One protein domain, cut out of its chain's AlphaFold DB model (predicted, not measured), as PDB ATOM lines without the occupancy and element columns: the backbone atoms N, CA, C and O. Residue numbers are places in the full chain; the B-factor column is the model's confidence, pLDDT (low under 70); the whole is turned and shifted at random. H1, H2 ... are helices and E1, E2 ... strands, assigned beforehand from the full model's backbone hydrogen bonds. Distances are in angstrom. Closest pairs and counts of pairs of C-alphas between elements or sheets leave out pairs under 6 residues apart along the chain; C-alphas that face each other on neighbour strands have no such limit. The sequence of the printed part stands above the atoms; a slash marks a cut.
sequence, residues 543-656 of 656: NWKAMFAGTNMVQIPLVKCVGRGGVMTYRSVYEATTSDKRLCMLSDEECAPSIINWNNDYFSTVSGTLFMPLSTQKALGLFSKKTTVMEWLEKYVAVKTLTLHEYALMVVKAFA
ATOM      1  N   ASN A 543      -6.397  87.348  19.050       95.06
ATOM      2  CA  ASN A 543      -5.953  86.514  20.160       95.06
ATOM      3  C   ASN A 543      -6.340  85.035  19.994       95.06
ATOM      4  O   ASN A 543      -6.069  84.228  20.880       95.06
ATOM      5  N   TRP A 544      -6.921  84.633  18.857       95.38
ATOM      6  CA  TRP A 544      -7.515  83.303  18.704       95.38
ATOM      7  C   TRP A 544      -6.521  82.172  18.951       95.38
ATOM      8  O   TRP A 544      -6.721  81.345  19.833       95.38
ATOM      9  N   LYS A 545      -5.417  82.148  18.199       93.44
ATOM     10  CA  LYS A 545      -4.406  81.086  18.319       93.44
ATOM     11  C   LYS A 545      -3.691  81.105  19.669       93.44
ATOM     12  O   LYS A 545      -3.366  80.044  20.183       93.44
ATOM     13  N   ALA A 546      -3.396  82.302  20.175       93.31
ATOM     14  CA  ALA A 546      -2.570  82.479  21.363       93.31
ATOM     15  C   ALA A 546      -3.354  82.245  22.660       93.31
ATOM     16  O   ALA A 546      -2.788  81.732  23.618       93.31
ATOM     17  N   MET A 547      -4.641  82.606  22.688       93.06
ATOM     18  CA  MET A 547      -5.447  82.619  23.909       93.06
ATOM     19  C   MET A 547      -6.673  81.706  23.857       93.06
ATOM     20  O   MET A 547      -6.988  81.107  24.877       93.06
ATOM     21  N   PHE A 548      -7.369  81.588  22.719       95.56
ATOM     22  CA  PHE A 548      -8.756  81.093  22.712       95.56
ATOM     23  C   PHE A 548      -8.986  79.722  22.068       95.56
ATOM     24  O   PHE A 548      -9.897  79.007  22.482       95.56
ATOM     25  N   ALA A 549      -8.176  79.309  21.092       91.00
ATOM     26  CA  ALA A 549      -8.424  78.103  20.297       91.00
ATOM     27  C   ALA A 549      -8.464  76.798  21.121       91.00
ATOM     28  O   ALA A 549      -9.085  75.831  20.693       91.00
ATOM     29  N   GLY A 550      -7.804  76.772  22.284       90.19
ATOM     30  CA  GLY A 550      -7.786  75.636  23.214       90.19
ATOM     31  C   GLY A 550      -8.720  75.777  24.420       90.19
ATOM     32  O   GLY A 550      -8.554  75.032  25.379       90.19
ATOM     33  N   THR A 551      -9.643  76.740  24.402       93.56
ATOM     34  CA  THR A 551     -10.524  77.084  25.537       93.56
ATOM     35  C   THR A 551     -11.994  76.873  25.190       93.56
ATOM     36  O   THR A 551     -12.330  76.649  24.023       93.56
ATOM     37  N   ASN A 552     -12.900  77.035  26.158       92.56
ATOM     38  CA  ASN A 552     -14.343  76.995  25.901       92.56
ATOM     39  C   ASN A 552     -14.835  78.121  24.970       92.56
ATOM     40  O   ASN A 552     -15.964  78.060  24.488       92.56
ATOM     41  N   MET A 553     -13.992  79.108  24.632       94.31
ATOM     42  CA  MET A 553     -14.302  80.149  23.643       94.31
ATOM     43  C   MET A 553     -14.801  79.576  22.300       94.31
ATOM     44  O   MET A 553     -15.606  80.206  21.620       94.31
ATOM     45  N   VAL A 554     -14.383  78.362  21.921       93.69
ATOM     46  CA  VAL A 554     -14.853  77.688  20.693       93.69
ATOM     47  C   VAL A 554     -16.346  77.344  20.709       93.69
ATOM     48  O   VAL A 554     -16.950  77.249  19.641       93.69
ATOM     49  N   GLN A 555     -16.933  77.179  21.898       93.44
ATOM     50  CA  GLN A 555     -18.350  76.872  22.111       93.44
ATOM     51  C   GLN A 555     -19.204  78.128  22.323       93.44
ATOM     52  O   GLN A 555     -20.429  78.044  22.306       93.44
ATOM     53  N   ILE A 556     -18.583  79.298  22.494       94.44
ATOM     54  CA  ILE A 556     -19.302  80.550  22.730       94.44
ATOM     55  C   ILE A 556     -19.944  81.035  21.423       94.44
ATOM     56  O   ILE A 556     -19.268  81.056  20.388       94.44
ATOM     57  N   PRO A 557     -21.229  81.434  21.434       93.44
ATOM     58  CA  PRO A 557     -21.931  81.892  20.241       93.44
ATOM     59  C   PRO A 557     -21.482  83.303  19.826       93.44
ATOM     60  O   PRO A 557     -22.105  84.308  20.149       93.44
ATOM     61  N   LEU A 558     -20.362  83.377  19.106       93.94
ATOM     62  CA  LEU A 558     -19.700  84.627  18.718       93.94
ATOM     63  C   LEU A 558     -20.250  85.246  17.430       93.94
ATOM     64  O   LEU A 558     -20.076  86.444  17.203       93.94
ATOM     65  N   VAL A 559     -20.864  84.446  16.555       93.00
ATOM     66  CA  VAL A 559     -21.161  84.852  15.177       93.00
ATOM     67  C   VAL A 559     -22.658  85.028  14.966       93.00
ATOM     68  O   VAL A 559     -23.431  84.083  15.121       93.00
ATOM     69  N   LYS A 560     -23.063  86.240  14.572       92.44
ATOM     70  CA  LYS A 560     -24.450  86.577  14.228       92.44
ATOM     71  C   LYS A 560     -24.859  85.912  12.910       92.44
ATOM     72  O   LYS A 560     -24.148  86.011  11.908       92.44
ATOM     73  N   CYS A 561     -26.029  85.283  12.880       87.88
ATOM     74  CA  CYS A 561     -26.619  84.711  11.672       87.88
ATOM     75  C   CYS A 561     -28.147  84.832  11.663       87.88
ATOM     76  O   CYS A 561     -28.797  84.970  12.696       87.88
ATOM     77  N   VAL A 562     -28.726  84.783  10.472       84.12
ATOM     78  CA  VAL A 562     -30.170  84.781  10.260       84.12
ATOM     79  C   VAL A 562     -30.622  83.328  10.146       84.12
ATOM     80  O   VAL A 562     -30.220  82.612   9.224       84.12
ATOM     81  N   GLY A 563     -31.396  82.888  11.135       67.00
ATOM     82  CA  GLY A 563     -31.908  81.531  11.277       67.00
ATOM     83  C   GLY A 563     -33.286  81.330  10.641       67.00
ATOM     84  O   GLY A 563     -33.735  82.106   9.794       67.00
ATOM     85  N   ARG A 564     -33.970  80.258  11.066       62.00
ATOM     86  CA  ARG A 564     -35.338  79.917  10.635       62.00
ATOM     87  C   ARG A 564     -36.290  81.111  10.826       62.00
ATOM     88  O   ARG A 564     -36.243  81.788  11.848       62.00
ATOM     89  N   GLY A 565     -37.124  81.385   9.826       59.72
ATOM     90  CA  GLY A 565     -38.114  82.468   9.841       59.72
ATOM     91  C   GLY A 565     -37.551  83.894   9.809       59.72
ATOM     92  O   GLY A 565     -38.303  84.826  10.074       59.72
ATOM     93  N   GLY A 566     -36.261  84.088   9.508       68.19
ATOM     94  CA  GLY A 566     -35.630  85.416   9.509       68.19
ATOM     95  C   GLY A 566     -35.227  85.917  10.901       68.19
ATOM     96  O   GLY A 566     -34.870  87.083  11.053       68.19
ATOM     97  N   VAL A 567     -35.285  85.050  11.917       75.00
ATOM     98  CA  VAL A 567     -34.948  85.388  13.304       75.00
ATOM     99  C   VAL A 567     -33.433  85.428  13.491       75.00
ATOM    100  O   VAL A 567     -32.700  84.596  12.953       75.00
ATOM    101  N   MET A 568     -32.964  86.392  14.277       83.31
ATOM    102  CA  MET A 568     -31.568  86.477  14.687       83.31
ATOM    103  C   MET A 568     -31.179  85.270  15.542       83.31
ATOM    104  O   MET A 568     -31.844  84.931  16.515       83.31
ATOM    105  N   THR A 569     -30.094  84.612  15.154       86.69
ATOM    106  CA  THR A 569     -29.516  83.463  15.852       86.69
ATOM    107  C   THR A 569     -28.006  83.635  15.946       86.69
ATOM    108  O   THR A 569     -27.395  84.350  15.148       86.69
ATOM    109  N   TYR A 570     -27.384  82.978  16.915       90.75
ATOM    110  CA  TYR A 570     -25.961  83.127  17.199       90.75
ATOM    111  C   TYR A 570     -25.300  81.760  17.145       90.75
ATOM    112  O   TYR A 570     -25.887  80.779  17.599       90.75
ATOM    113  N   ARG A 571     -24.105  81.686  16.558       90.06
ATOM    114  CA  ARG A 571     -23.379  80.425  16.388       90.06
ATOM    115  C   ARG A 571     -21.988  80.483  16.957       90.06
ATOM    116  O   ARG A 571     -21.297  81.501  16.851       90.06
ATOM    117  N   SER A 572     -21.577  79.355  17.515       92.81
ATOM    118  CA  SER A 572     -20.203  79.154  17.951       92.81
ATOM    119  C   SER A 572     -19.301  78.700  16.808       92.81
ATOM    120  O   SER A 572     -19.758  78.273  15.743       92.81
ATOM    121  N   VAL A 573     -17.989  78.785  17.024       91.06
ATOM    122  CA  VAL A 573     -16.995  78.299  16.054       91.06
ATOM    123  C   VAL A 573     -17.088  76.778  15.907       91.06
ATOM    124  O   VAL A 573     -16.985  76.240  14.802       91.06
ATOM    125  N   TYR A 574     -17.346  76.078  17.012       89.88
ATOM    126  CA  TYR A 574     -17.577  74.640  17.012       89.88
ATOM    127  C   TYR A 574     -18.812  74.265  16.189       89.88
ATOM    128  O   TYR A 574     -18.737  73.408  15.311       89.88
ATOM    129  N   GLU A 575     -19.940  74.943  16.400       88.44
ATOM    130  CA  GLU A 575     -21.157  74.688  15.626       88.44
ATOM    131  C   GLU A 575     -20.959  74.995  14.144       88.44
ATOM    132  O   GLU A 575     -21.427  74.239  13.296       88.44
ATOM    133  N   ALA A 576     -20.268  76.086  13.812       84.69
ATOM    134  CA  ALA A 576     -20.017  76.468  12.426       84.69
ATOM    135  C   ALA A 576     -19.161  75.441  11.663       84.69
ATOM    136  O   ALA A 576     -19.317  75.304  10.453       84.69
ATOM    137  N   THR A 577     -18.288  74.709  12.361       80.81
ATOM    138  CA  THR A 577     -17.390  73.708  11.760       80.81
ATOM    139  C   THR A 577     -17.936  72.282  11.787       80.81
ATOM    140  O   THR A 577     -17.536  71.472  10.954       80.81
ATOM    141  N   THR A 578     -18.841  71.961  12.714       81.56
ATOM    142  CA  THR A 578     -19.391  70.600  12.886       81.56
ATOM    143  C   THR A 578     -20.791  70.416  12.320       81.56
ATOM    144  O   THR A 578     -21.247  69.288  12.156       81.56
ATOM    145  N   SER A 579     -21.492  71.505  12.025       77.19
ATOM    146  CA  SER A 579     -22.850  71.453  11.501       77.19
ATOM    147  C   SER A 579     -22.895  71.284   9.991       77.19
ATOM    148  O   SER A 579     -22.114  71.888   9.261       77.19
ATOM    149  N   ASP A 580     -23.937  70.595   9.528       72.44
ATOM    150  CA  ASP A 580     -24.277  70.487   8.106       72.44
ATOM    151  C   ASP A 580     -24.635  71.839   7.464       72.44
ATOM    152  O   ASP A 580     -24.668  71.963   6.239       72.44
ATOM    153  N   LYS A 581     -24.912  72.872   8.277       78.81
ATOM    154  CA  LYS A 581     -25.234  74.216   7.795       78.81
ATOM    155  C   LYS A 581     -24.000  75.107   7.726       78.81
ATOM    156  O   LYS A 581     -23.453  75.494   8.760       78.81
ATOM    157  N   ARG A 582     -23.641  75.531   6.516       84.19
ATOM    158  CA  ARG A 582     -22.545  76.459   6.232       84.19
ATOM    159  C   ARG A 582     -22.985  77.916   6.366       84.19
ATOM    160  O   ARG A 582     -24.027  78.308   5.845       84.19
ATOM    161  N   LEU A 583     -22.171  78.727   7.042       87.75
ATOM    162  CA  LEU A 583     -22.388  80.169   7.151       87.75
ATOM    163  C   LEU A 583     -21.851  80.900   5.910       87.75
ATOM    164  O   LEU A 583     -20.720  80.669   5.474       87.75
ATOM    165  N   CYS A 584     -22.659  81.794   5.351       88.25
ATOM    166  CA  CYS A 584     -22.369  82.509   4.119       88.25
ATOM    167  C   CYS A 584     -22.569  84.025   4.246       88.25
ATOM    168  O   CYS A 584     -23.373  84.518   5.039       88.25
ATOM    169  N   MET A 585     -21.840  84.756   3.407       88.12
ATOM    170  CA  MET A 585     -22.012  86.185   3.139       88.12
ATOM    171  C   MET A 585     -22.315  86.384   1.655       88.12
ATOM    172  O   MET A 585     -22.038  85.497   0.847       88.12
ATOM    173  N   LEU A 586     -22.876  87.532   1.285       86.56
ATOM    174  CA  LEU A 586     -23.235  87.837  -0.098       86.56
ATOM    175  C   LEU A 586     -22.324  88.931  -0.646       86.56
ATOM    176  O   LEU A 586     -22.084  89.934   0.015       86.56
ATOM    177  N   SER A 587     -21.807  88.726  -1.857       81.31
ATOM    178  CA  SER A 587     -20.946  89.711  -2.525       81.31
ATOM    179  C   SER A 587     -21.723  90.888  -3.126       81.31
ATOM    180  O   SER A 587     -21.120  91.904  -3.453       81.31
ATOM    181  N   ASP A 588     -23.031  90.723  -3.332       79.19
ATOM    182  CA  ASP A 588     -23.921  91.697  -3.968       79.19
ATOM    183  C   ASP A 588     -24.897  92.271  -2.931       79.19
ATOM    184  O   ASP A 588     -25.787  91.568  -2.443       79.19
ATOM    185  N   GLU A 589     -24.717  93.550  -2.590       73.56
ATOM    186  CA  GLU A 589     -25.547  94.245  -1.602       73.56
ATOM    187  C   GLU A 589     -26.983  94.504  -2.077       73.56
ATOM    188  O   GLU A 589     -27.885  94.571  -1.238       73.56
ATOM    189  N   GLU A 590     -27.223  94.636  -3.387       78.62
ATOM    190  CA  GLU A 590     -28.556  94.929  -3.931       78.62
ATOM    191  C   GLU A 590     -29.465  93.702  -3.829       78.62
ATOM    192  O   GLU A 590     -30.639  93.804  -3.462       78.62
ATOM    193  N   CYS A 591     -28.904  92.519  -4.086       76.19
ATOM    194  CA  CYS A 591     -29.639  91.257  -4.037       76.19
ATOM    195  C   CYS A 591     -29.715  90.647  -2.626       76.19
ATOM    196  O   CYS A 591     -30.554  89.775  -2.373       76.19
ATOM    197  N   ALA A 592     -28.866  91.091  -1.692       78.44
ATOM    198  CA  ALA A 592     -28.744  90.494  -0.365       78.44
ATOM    199  C   ALA A 592     -30.032  90.472   0.486       78.44
ATOM    200  O   ALA A 592     -30.311  89.419   1.068       78.44
ATOM    201  N   PRO A 593     -30.857  91.541   0.554       79.62
ATOM    202  CA  PRO A 593     -32.110  91.506   1.311       79.62
ATOM    203  C   PRO A 593     -33.062  90.416   0.807       79.62
ATOM    204  O   PRO A 593     -33.637  89.668   1.599       79.62
ATOM    205  N   SER A 594     -33.193  90.302  -0.516       79.38
ATOM    206  CA  SER A 594     -34.070  89.328  -1.165       79.38
ATOM    207  C   SER A 594     -33.589  87.904  -0.919       79.38
ATOM    208  O   SER A 594     -34.388  87.059  -0.537       79.38
ATOM    209  N   ILE A 595     -32.285  87.644  -1.056       79.56
ATOM    210  CA  ILE A 595     -31.702  86.311  -0.840       79.56
ATOM    211  C   ILE A 595     -31.830  85.874   0.622       79.56
ATOM    212  O   ILE A 595     -32.249  84.747   0.881       79.56
ATOM    213  N   ILE A 596     -31.502  86.753   1.576       79.88
ATOM    214  CA  ILE A 596     -31.601  86.440   3.008       79.88
ATOM    215  C   ILE A 596     -33.058  86.139   3.382       79.88
ATOM    216  O   ILE A 596     -33.309  85.171   4.095       79.88
ATOM    217  N   ASN A 597     -34.017  86.905   2.851       78.00
ATOM    218  CA  ASN A 597     -35.445  86.664   3.068       78.00
ATOM    219  C   ASN A 597     -35.940  85.371   2.386       78.00
ATOM    220  O   ASN A 597     -36.741  84.625   2.946       78.00
ATOM    221  N   TRP A 598     -35.456  85.077   1.176       76.81
ATOM    222  CA  TRP A 598     -35.798  83.851   0.450       76.81
ATOM    223  C   TRP A 598     -35.197  82.599   1.078       76.81
ATOM    224  O   TRP A 598     -35.777  81.527   0.929       76.81
ATOM    225  N   ASN A 599     -34.080  82.709   1.803       74.75
ATOM    226  CA  ASN A 599     -33.463  81.613   2.551       74.75
ATOM    227  C   ASN A 599     -34.258  81.268   3.827       74.75
ATOM    228  O   ASN A 599     -33.718  81.204   4.931       74.75
ATOM    229  N   ASN A 600     -35.562  81.050   3.659       69.44
ATOM    230  CA  ASN A 600     -36.502  80.660   4.696       69.44
ATOM    231  C   ASN A 600     -36.246  79.217   5.183       69.44
ATOM    232  O   ASN A 600     -35.309  78.537   4.757       69.44
ATOM    233  N   ASP A 601     -37.092  78.720   6.084       65.56
ATOM    234  CA  ASP A 601     -36.979  77.383   6.683       65.56
ATOM    235  C   ASP A 601     -36.788  76.250   5.676       65.56
ATOM    236  O   ASP A 601     -36.079  75.284   5.966       65.56
ATOM    237  N   TYR A 602     -37.402  76.371   4.500       70.56
ATOM    238  CA  TYR A 602     -37.336  75.363   3.457       70.56
ATOM    239  C   TYR A 602     -35.996  75.426   2.721       70.56
ATOM    240  O   TYR A 602     -35.240  74.454   2.734       70.56
ATOM    241  N   PHE A 603     -35.650  76.587   2.159       74.62
ATOM    242  CA  PHE A 603     -34.417  76.738   1.385       74.62
ATOM    243  C   PHE A 603     -33.165  76.592   2.250       74.62
ATOM    244  O   PHE A 603     -32.259  75.888   1.832       74.62
ATOM    245  N   SER A 604     -33.155  77.112   3.482       73.50
ATOM    246  CA  SER A 604     -32.010  76.977   4.401       73.50
ATOM    247  C   SER A 604     -31.750  75.542   4.871       73.50
ATOM    248  O   SER A 604     -30.634  75.209   5.278       73.50
ATOM    249  N   THR A 605     -32.781  74.689   4.882       71.62
ATOM    250  CA  THR A 605     -32.644  73.268   5.234       71.62
ATOM    251  C   THR A 605     -32.139  72.469   4.039       71.62
ATOM    252  O   THR A 605     -31.282  71.611   4.212       71.62
ATOM    253  N   VAL A 606     -32.626  72.786   2.838       72.81
ATOM    254  CA  VAL A 606     -32.251  72.102   1.594       72.81
ATOM    255  C   VAL A 606     -30.845  72.503   1.136       72.81
ATOM    256  O   VAL A 606     -30.021  71.640   0.860       72.81
ATOM    257  N   SER A 607     -30.526  73.798   1.111       72.88
ATOM    258  CA  SER A 607     -29.207  74.300   0.698       72.88
ATOM    259  C   SER A 607     -28.109  74.060   1.736       72.88
ATOM    260  O   SER A 607     -26.928  74.195   1.416       72.88
ATOM    261  N   GLY A 608     -28.490  73.794   2.991       79.06
ATOM    262  CA  GLY A 608     -27.566  73.783   4.120       79.06
ATOM    263  C   GLY A 608     -26.873  75.135   4.324       79.06
ATOM    264  O   GLY A 608     -25.724  75.159   4.753       79.06
ATOM    265  N   THR A 609     -27.507  76.268   3.996       83.06
ATOM    266  CA  THR A 609     -26.886  77.601   4.137       83.06
ATOM    267  C   THR A 609     -27.586  78.483   5.159       83.06
ATOM    268  O   THR A 609     -28.815  78.585   5.193       83.06
ATOM    269  N   LEU A 610     -26.787  79.188   5.954       86.06
ATOM    270  CA  LEU A 610     -27.204  80.295   6.813       86.06
ATOM    271  C   LEU A 610     -26.487  81.562   6.368       86.06
ATOM    272  O   LEU A 610     -25.359  81.489   5.886       86.06
ATOM    273  N   PHE A 611     -27.108  82.721   6.561       87.56
ATOM    274  CA  PHE A 611     -26.509  83.996   6.174       87.56
ATOM    275  C   PHE A 611     -26.173  84.853   7.384       87.56
ATOM    276  O   PHE A 611     -26.926  84.897   8.354       87.56
ATOM    277  N   MET A 612     -25.054  85.568   7.316       89.56
ATOM    278  CA  MET A 612     -24.787  86.674   8.234       89.56
ATOM    279  C   MET A 612     -25.812  87.804   7.991       89.56
ATOM    280  O   MET A 612     -26.183  88.029   6.834       89.56
ATOM    281  N   PRO A 613     -26.292  88.532   9.015       89.12
ATOM    282  CA  PRO A 613     -27.282  89.590   8.823       89.12
ATOM    283  C   PRO A 613     -26.768  90.700   7.910       89.12
ATOM    284  O   PRO A 613     -25.582  91.025   7.921       89.12
ATOM    285  N   LEU A 614     -27.667  91.324   7.144       86.75
ATOM    286  CA  LEU A 614     -27.284  92.384   6.208       86.75
ATOM    287  C   LEU A 614     -26.660  93.598   6.917       86.75
ATOM    288  O   LEU A 614     -25.713  94.182   6.397       86.75
ATOM    289  N   SER A 615     -27.158  93.960   8.105       87.69
ATOM    290  CA  SER A 615     -26.569  95.021   8.937       87.69
ATOM    291  C   SER A 615     -25.117  94.710   9.293       87.69
ATOM    292  O   SER A 615     -24.243  95.557   9.126       87.69
ATOM    293  N   THR A 616     -24.860  93.467   9.697       89.94
ATOM    294  CA  THR A 616     -23.544  92.966  10.086       89.94
ATOM    295  C   THR A 616     -22.600  92.921   8.881       89.94
ATOM    296  O   THR A 616     -21.463  93.369   8.981       89.94
ATOM    297  N   GLN A 617     -23.075  92.477   7.710       89.81
ATOM    298  CA  GLN A 617     -22.283  92.480   6.470       89.81
ATOM    299  C   GLN A 617     -21.869  93.903   6.051       89.81
ATOM    300  O   GLN A 617     -20.697  94.139   5.754       89.81
ATOM    301  N   LYS A 618     -22.797  94.870   6.095       88.44
ATOM    302  CA  LYS A 618     -22.510  96.283   5.785       88.44
ATOM    303  C   LYS A 618     -21.521  96.898   6.769       88.44
ATOM    304  O   LYS A 618     -20.563  97.554   6.362       88.44
ATOM    305  N   ALA A 619     -21.725  96.661   8.062       89.94
ATOM    306  CA  ALA A 619     -20.825  97.151   9.099       89.94
ATOM    307  C   ALA A 619     -19.413  96.547   8.970       89.94
ATOM    308  O   ALA A 619     -18.436  97.282   9.103       89.94
ATOM    309  N   LEU A 620     -19.282  95.267   8.596       90.00
ATOM    310  CA  LEU A 620     -17.982  94.649   8.306       90.00
ATOM    311  C   LEU A 620     -17.281  95.298   7.106       90.00
ATOM    312  O   LEU A 620     -16.067  95.498   7.135       90.00
ATOM    313  N   GLY A 621     -18.036  95.664   6.066       87.06
ATOM    314  CA  GLY A 621     -17.506  96.364   4.892       87.06
ATOM    315  C   GLY A 621     -16.852  97.708   5.233       87.06
ATOM    316  O   GLY A 621     -15.830  98.064   4.638       87.06
ATOM    317  N   LEU A 622     -17.405  98.408   6.229       88.75
ATOM    318  CA  LEU A 622     -16.944  99.709   6.724       88.75
ATOM    319  C   LEU A 622     -15.909  99.607   7.861       88.75
ATOM    320  O   LEU A 622     -15.310 100.614   8.241       88.75
ATOM    321  N   PHE A 623     -15.686  98.414   8.416       91.94
ATOM    322  CA  PHE A 623     -14.811  98.219   9.567       91.94
ATOM    323  C   PHE A 623     -13.326  98.289   9.185       91.94
ATOM    324  O   PHE A 623     -12.851  97.611   8.271       91.94
ATOM    325  N   SER A 624     -12.550  99.076   9.930       90.19
ATOM    326  CA  SER A 624     -11.141  99.348   9.614       90.19
ATOM    327  C   SER A 624     -10.245  98.107   9.690       90.19
ATOM    328  O   SER A 624      -9.321  97.970   8.891       90.19
ATOM    329  N   LYS A 625     -10.533  97.167  10.602       90.00
ATOM    330  CA  LYS A 625      -9.780  95.908  10.769       90.00
ATOM    331  C   LYS A 625     -10.455  94.712  10.083       90.00
ATOM    332  O   LYS A 625     -10.252  93.569  10.500       90.00
ATOM    333  N   LYS A 626     -11.253  94.947   9.029       91.12
ATOM    334  CA  LYS A 626     -12.015  93.890   8.336       91.12
ATOM    335  C   LYS A 626     -11.161  92.704   7.898       91.12
ATOM    336  O   LYS A 626     -11.614  91.578   8.028       91.12
ATOM    337  N   THR A 627      -9.929  92.936   7.437       92.50
ATOM    338  CA  THR A 627      -9.045  91.869   6.948       92.50
ATOM    339  C   THR A 627      -8.783  90.826   8.031       92.50
ATOM    340  O   THR A 627      -8.961  89.640   7.791       92.50
ATOM    341  N   THR A 628      -8.464  91.263   9.253       93.12
ATOM    342  CA  THR A 628      -8.198  90.359  10.380       93.12
ATOM    343  C   THR A 628      -9.428  89.541  10.768       93.12
ATOM    344  O   THR A 628      -9.319  88.348  11.045       93.12
ATOM    345  N   VAL A 629     -10.605  90.172  10.786       93.81
ATOM    346  CA  VAL A 629     -11.863  89.486  11.115       93.81
ATOM    347  C   VAL A 629     -12.248  88.507  10.004       93.81
ATOM    348  O   VAL A 629     -12.603  87.372  10.301       93.81
ATOM    349  N   MET A 630     -12.119  88.903   8.735       93.31
ATOM    350  CA  MET A 630     -12.415  88.052   7.578       93.31
ATOM    351  C   MET A 630     -11.505  86.830   7.513       93.31
ATOM    352  O   MET A 630     -12.004  85.717   7.391       93.31
ATOM    353  N   GLU A 631     -10.192  87.002   7.686       93.75
ATOM    354  CA  GLU A 631      -9.248  85.879   7.736       93.75
ATOM    355  C   GLU A 631      -9.610  84.883   8.843       93.75
ATOM    356  O   GLU A 631      -9.506  83.670   8.657       93.75
ATOM    357  N   TRP A 632     -10.056  85.380  10.000       95.31
ATOM    358  CA  TRP A 632     -10.500  84.529  11.097       95.31
ATOM    359  C   TRP A 632     -11.819  83.807  10.783       95.31
ATOM    360  O   TRP A 632     -11.914  82.596  10.996       95.31
ATOM    361  N   LEU A 633     -12.806  84.513  10.222       93.69
ATOM    362  CA  LEU A 633     -14.096  83.948   9.816       93.69
ATOM    363  C   LEU A 633     -13.940  82.872   8.731       93.69
ATOM    364  O   LEU A 633     -14.534  81.800   8.830       93.69
ATOM    365  N   GLU A 634     -13.118  83.115   7.713       91.88
ATOM    366  CA  GLU A 634     -12.863  82.154   6.636       91.88
ATOM    367  C   GLU A 634     -12.118  80.923   7.153       91.88
ATOM    368  O   GLU A 634     -12.467  79.788   6.824       91.88
ATOM    369  N   LYS A 635     -11.103  81.134   7.997       91.31
ATOM    370  CA  LYS A 635     -10.216  80.062   8.453       91.31
ATOM    371  C   LYS A 635     -10.817  79.182   9.542       91.31
ATOM    372  O   LYS A 635     -10.591  77.975   9.516       91.31
ATOM    373  N   TYR A 636     -11.500  79.773  10.520       90.75
ATOM    374  CA  TYR A 636     -11.961  79.052  11.712       90.75
ATOM    375  C   TYR A 636     -13.474  78.865  11.751       90.75
ATOM    376  O   TYR A 636     -13.927  77.858  12.276       90.75
ATOM    377  N   VAL A 637     -14.251  79.785  11.173       88.81
ATOM    378  CA  VAL A 637     -15.725  79.690  11.106       88.81
ATOM    379  C   VAL A 637     -16.192  79.118   9.752       88.81
ATOM    380  O   VAL A 637     -17.367  78.816   9.574       88.81
ATOM    381  N   ALA A 638     -15.274  78.926   8.796       88.31
ATOM    382  CA  ALA A 638     -15.540  78.421   7.446       88.31
ATOM    383  C   ALA A 638     -16.556  79.258   6.639       88.31
ATOM    384  O   ALA A 638     -17.243  78.736   5.744       88.31
ATOM    385  N   VAL A 639     -16.630  80.565   6.932       89.31
ATOM    386  CA  VAL A 639     -17.504  81.505   6.219       89.31
ATOM    387  C   VAL A 639     -17.127  81.545   4.743       89.31
ATOM    388  O   VAL A 639     -15.951  81.607   4.391       89.31
ATOM    389  N   LYS A 640     -18.136  81.501   3.870       87.69
ATOM    390  CA  LYS A 640     -17.949  81.631   2.421       87.69
ATOM    391  C   LYS A 640     -18.738  82.811   1.867       87.69
ATOM    392  O   LYS A 640     -19.942  82.911   2.094       87.69
ATOM    393  N   THR A 641     -18.081  83.645   1.075       87.75
ATOM    394  CA  THR A 641     -18.750  84.673   0.271       87.75
ATOM    395  C   THR A 641     -19.332  84.038  -0.990       87.75
ATOM    396  O   THR A 641     -18.640  83.294  -1.684       87.75
ATOM    397  N   LEU A 642     -20.609  84.303  -1.262       86.75
ATOM    398  CA  LEU A 642     -21.342  83.798  -2.420       86.75
ATOM    399  C   LEU A 642     -21.848  84.952  -3.284       86.75
ATOM    400  O   LEU A 642     -22.368  85.951  -2.784       86.75
ATOM    401  N   THR A 643     -21.769  84.765  -4.594       85.94
ATOM    402  CA  THR A 643     -22.538  85.541  -5.571       85.94
ATOM    403  C   THR A 643     -23.979  85.022  -5.656       85.94
ATOM    404  O   THR A 643     -24.263  83.870  -5.310       85.94
ATOM    405  N   LEU A 644     -24.903  85.837  -6.183       82.25
ATOM    406  CA  LEU A 644     -26.283  85.405  -6.465       82.25
ATOM    407  C   LEU A 644     -26.311  84.132  -7.328       82.25
ATOM    408  O   LEU A 644     -27.085  83.212  -7.062       82.25
ATOM    409  N   HIS A 645     -25.445  84.071  -8.342       84.81
ATOM    410  CA  HIS A 645     -25.350  82.924  -9.237       84.81
ATOM    411  C   HIS A 645     -24.926  81.650  -8.492       84.81
ATOM    412  O   HIS A 645     -25.546  80.602  -8.665       84.81
ATOM    413  N   GLU A 646     -23.912  81.737  -7.629       86.00
ATOM    414  CA  GLU A 646     -23.445  80.593  -6.841       86.00
ATOM    415  C   GLU A 646     -24.498  80.106  -5.846       86.00
ATOM    416  O   GLU A 646     -24.689  78.897  -5.719       86.00
ATOM    417  N   TYR A 647     -25.213  81.019  -5.180       84.06
ATOM    418  CA  TYR A 647     -26.306  80.645  -4.284       84.06
ATOM    419  C   TYR A 647     -27.447  79.952  -5.041       84.06
ATOM    420  O   TYR A 647     -27.867  78.864  -4.652       84.06
ATOM    421  N   ALA A 648     -27.906  80.525  -6.159       83.94
ATOM    422  CA  ALA A 648     -28.959  79.924  -6.978       83.94
ATOM    423  C   ALA A 648     -28.565  78.522  -7.469       83.94
ATOM    424  O   ALA A 648     -29.367  77.590  -7.410       83.94
ATOM    425  N   LEU A 649     -27.310  78.344  -7.887       84.38
ATOM    426  CA  LEU A 649     -26.780  77.050  -8.310       84.38
ATOM    427  C   LEU A 649     -26.734  76.035  -7.157       84.38
ATOM    428  O   LEU A 649     -27.037  74.864  -7.374       84.38
ATOM    429  N   MET A 650     -26.368  76.462  -5.943       81.75
ATOM    430  CA  MET A 650     -26.389  75.603  -4.751       81.75
ATOM    431  C   MET A 650     -27.804  75.135  -4.416       81.75
ATOM    432  O   MET A 650     -28.010  73.949  -4.177       81.75
ATOM    433  N   VAL A 651     -28.774  76.048  -4.448       81.50
ATOM    434  CA  VAL A 651     -30.181  75.737  -4.176       81.50
ATOM    435  C   VAL A 651     -30.732  74.762  -5.217       81.50
ATOM    436  O   VAL A 651     -31.290  73.736  -4.848       81.50
ATOM    437  N   VAL A 652     -30.522  75.025  -6.513       83.88
ATOM    438  CA  VAL A 652     -30.976  74.134  -7.598       83.88
ATOM    439  C   VAL A 652     -30.349  72.745  -7.484       83.88
ATOM    440  O   VAL A 652     -31.055  71.753  -7.629       83.88
ATOM    441  N   LYS A 653     -29.047  72.659  -7.181       80.31
ATOM    442  CA  LYS A 653     -28.356  71.376  -6.972       80.31
ATOM    443  C   LYS A 653     -28.877  70.592  -5.776       80.31
ATOM    444  O   LYS A 653     -28.756  69.381  -5.784       80.31
ATOM    445  N   ALA A 654     -29.398  71.266  -4.760       75.38
ATOM    446  CA  ALA A 654     -29.957  70.608  -3.589       75.38
ATOM    447  C   ALA A 654     -31.404  70.112  -3.806       75.38
ATOM    448  O   ALA A 654     -31.895  69.311  -3.015       75.38
ATOM    449  N   PHE A 655     -32.079  70.568  -4.871       70.31
ATOM    450  CA  PHE A 655     -33.387  70.059  -5.313       70.31
ATOM    451  C   PHE A 655     -33.308  68.964  -6.383       70.31
ATOM    452  O   PHE A 655     -34.331  68.336  -6.668       70.31
ATOM    453  N   ALA A 656     -32.140  68.787  -6.999       61.09
ATOM    454  CA  ALA A 656     -31.848  67.732  -7.965       61.09
ATOM    455  C   ALA A 656     -31.295  66.501  -7.245       61.09
ATOM    456  O   ALA A 656     -31.662  65.380  -7.662       61.09
TER     457      ALA A 656
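AT A GLANCE: This is residues 543 to 656 of the 656 residues of an uncharacterized protein of Panicum miliaceum (UniProt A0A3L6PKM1). A small parallel sheet of three short strands, E4, E3 and E5, lies at the core, with helices H3 to H8 set around it and each reaching it with only some of its residues. A two-stranded hairpin, E1 and E2, packs on this core through E1 beside E4, while the short helices H1 and H2 lie at one end of the long axis, far from H8. Residues 621 to 628, which run from the last residues of H6 through the tight link into H7, with 626 to 628 belonging to H7, stick out. The printed part has 114 residues, with eight named helices and five named strands in the order H1 H2 E1 E2 H3 E3 H4 H5 E4 H6 H7 E5 H8, of mixed class. It is compact, with a radius of gyration of the C-alphas of 14.2 A and spans of 43 by 29 by 23 A.

IN THESE COORDINATES: H1, residues 543 to 548, begins at C-alpha 543 at (-5.953, 86.514, 20.160); H2 is residues 552 to 555. E1, residues 559 to 562, and E2, residues 568 to 571, each measure 10.3 A. H3 is residues 573 to 578. E3, residues 582 to 586, measures 13.0 A and begins at (-22.545, 76.459, 6.232). H4 is residues 592 to 598, H5 residues 601 to 606 and E4 residues 609 to 611. H6, residues 614 to 622, measures 12.7 A, and H7, residues 626 to 636, 15.2 A. E5 is residues 640 to 642. H8, residues 644 to 655, measures 16.9 A and ends at (-33.387, 70.059, -5.313).

HOW THE PARTS SIT: E3 is the inner strand, parallel to E4, with N 584 and O 610 2.8 A apart, and to E5, with N 642 and O 585 2.8 A apart. Its pairing is staggered: residues 582 to 584 pair with E4, 584 to 586 with E5. E3, H4 H5, E4 is a strand-helix-strand unit, two parallel neighbour strands with helices between; E4, H6 H7, E5 is a split one, with E3 between its strands. Both crossovers are right-handed. H4, H6, H7 and H8 only graze the sheet; H3 and H5 graze it too and are only just on it, each with 5 pairs of C-alphas within 10 A. The hairpin E1 and E2 is antiparallel, with N 561 and O 569 2.8 A apart. The closest C-alphas of E1 and E4, Val 562 and Phe 611, are 5.5 A apart. H5 touches residues 651 to 655 of H8, about perpendicular at 80 degrees, closest at the C-alphas of Val 606 and Ala 654, 5.9 A. H2 touches H3, closest at the C-alphas of Val 554 and Val 573, 5.1 A; H1 and H2 are close but not clearly touching, at 7.3 A between the C-alphas of Phe 548 and Val 554. In H1, H3, H4, H6, H7 and H8 every O i to N i+4 pair is within hydrogen-bond range; H5 has 1 of 2, and H2 is too short for one.

THE WHOLE: The C-alphas farthest apart, of Ala 546 and Ala 656, are 44.0 A apart. The printed part has no cut, and its links between named elements are tight. Mean pLDDT of the printed part is 84.7; residues 563 to 566, 600 to 601 and 656 are under 70.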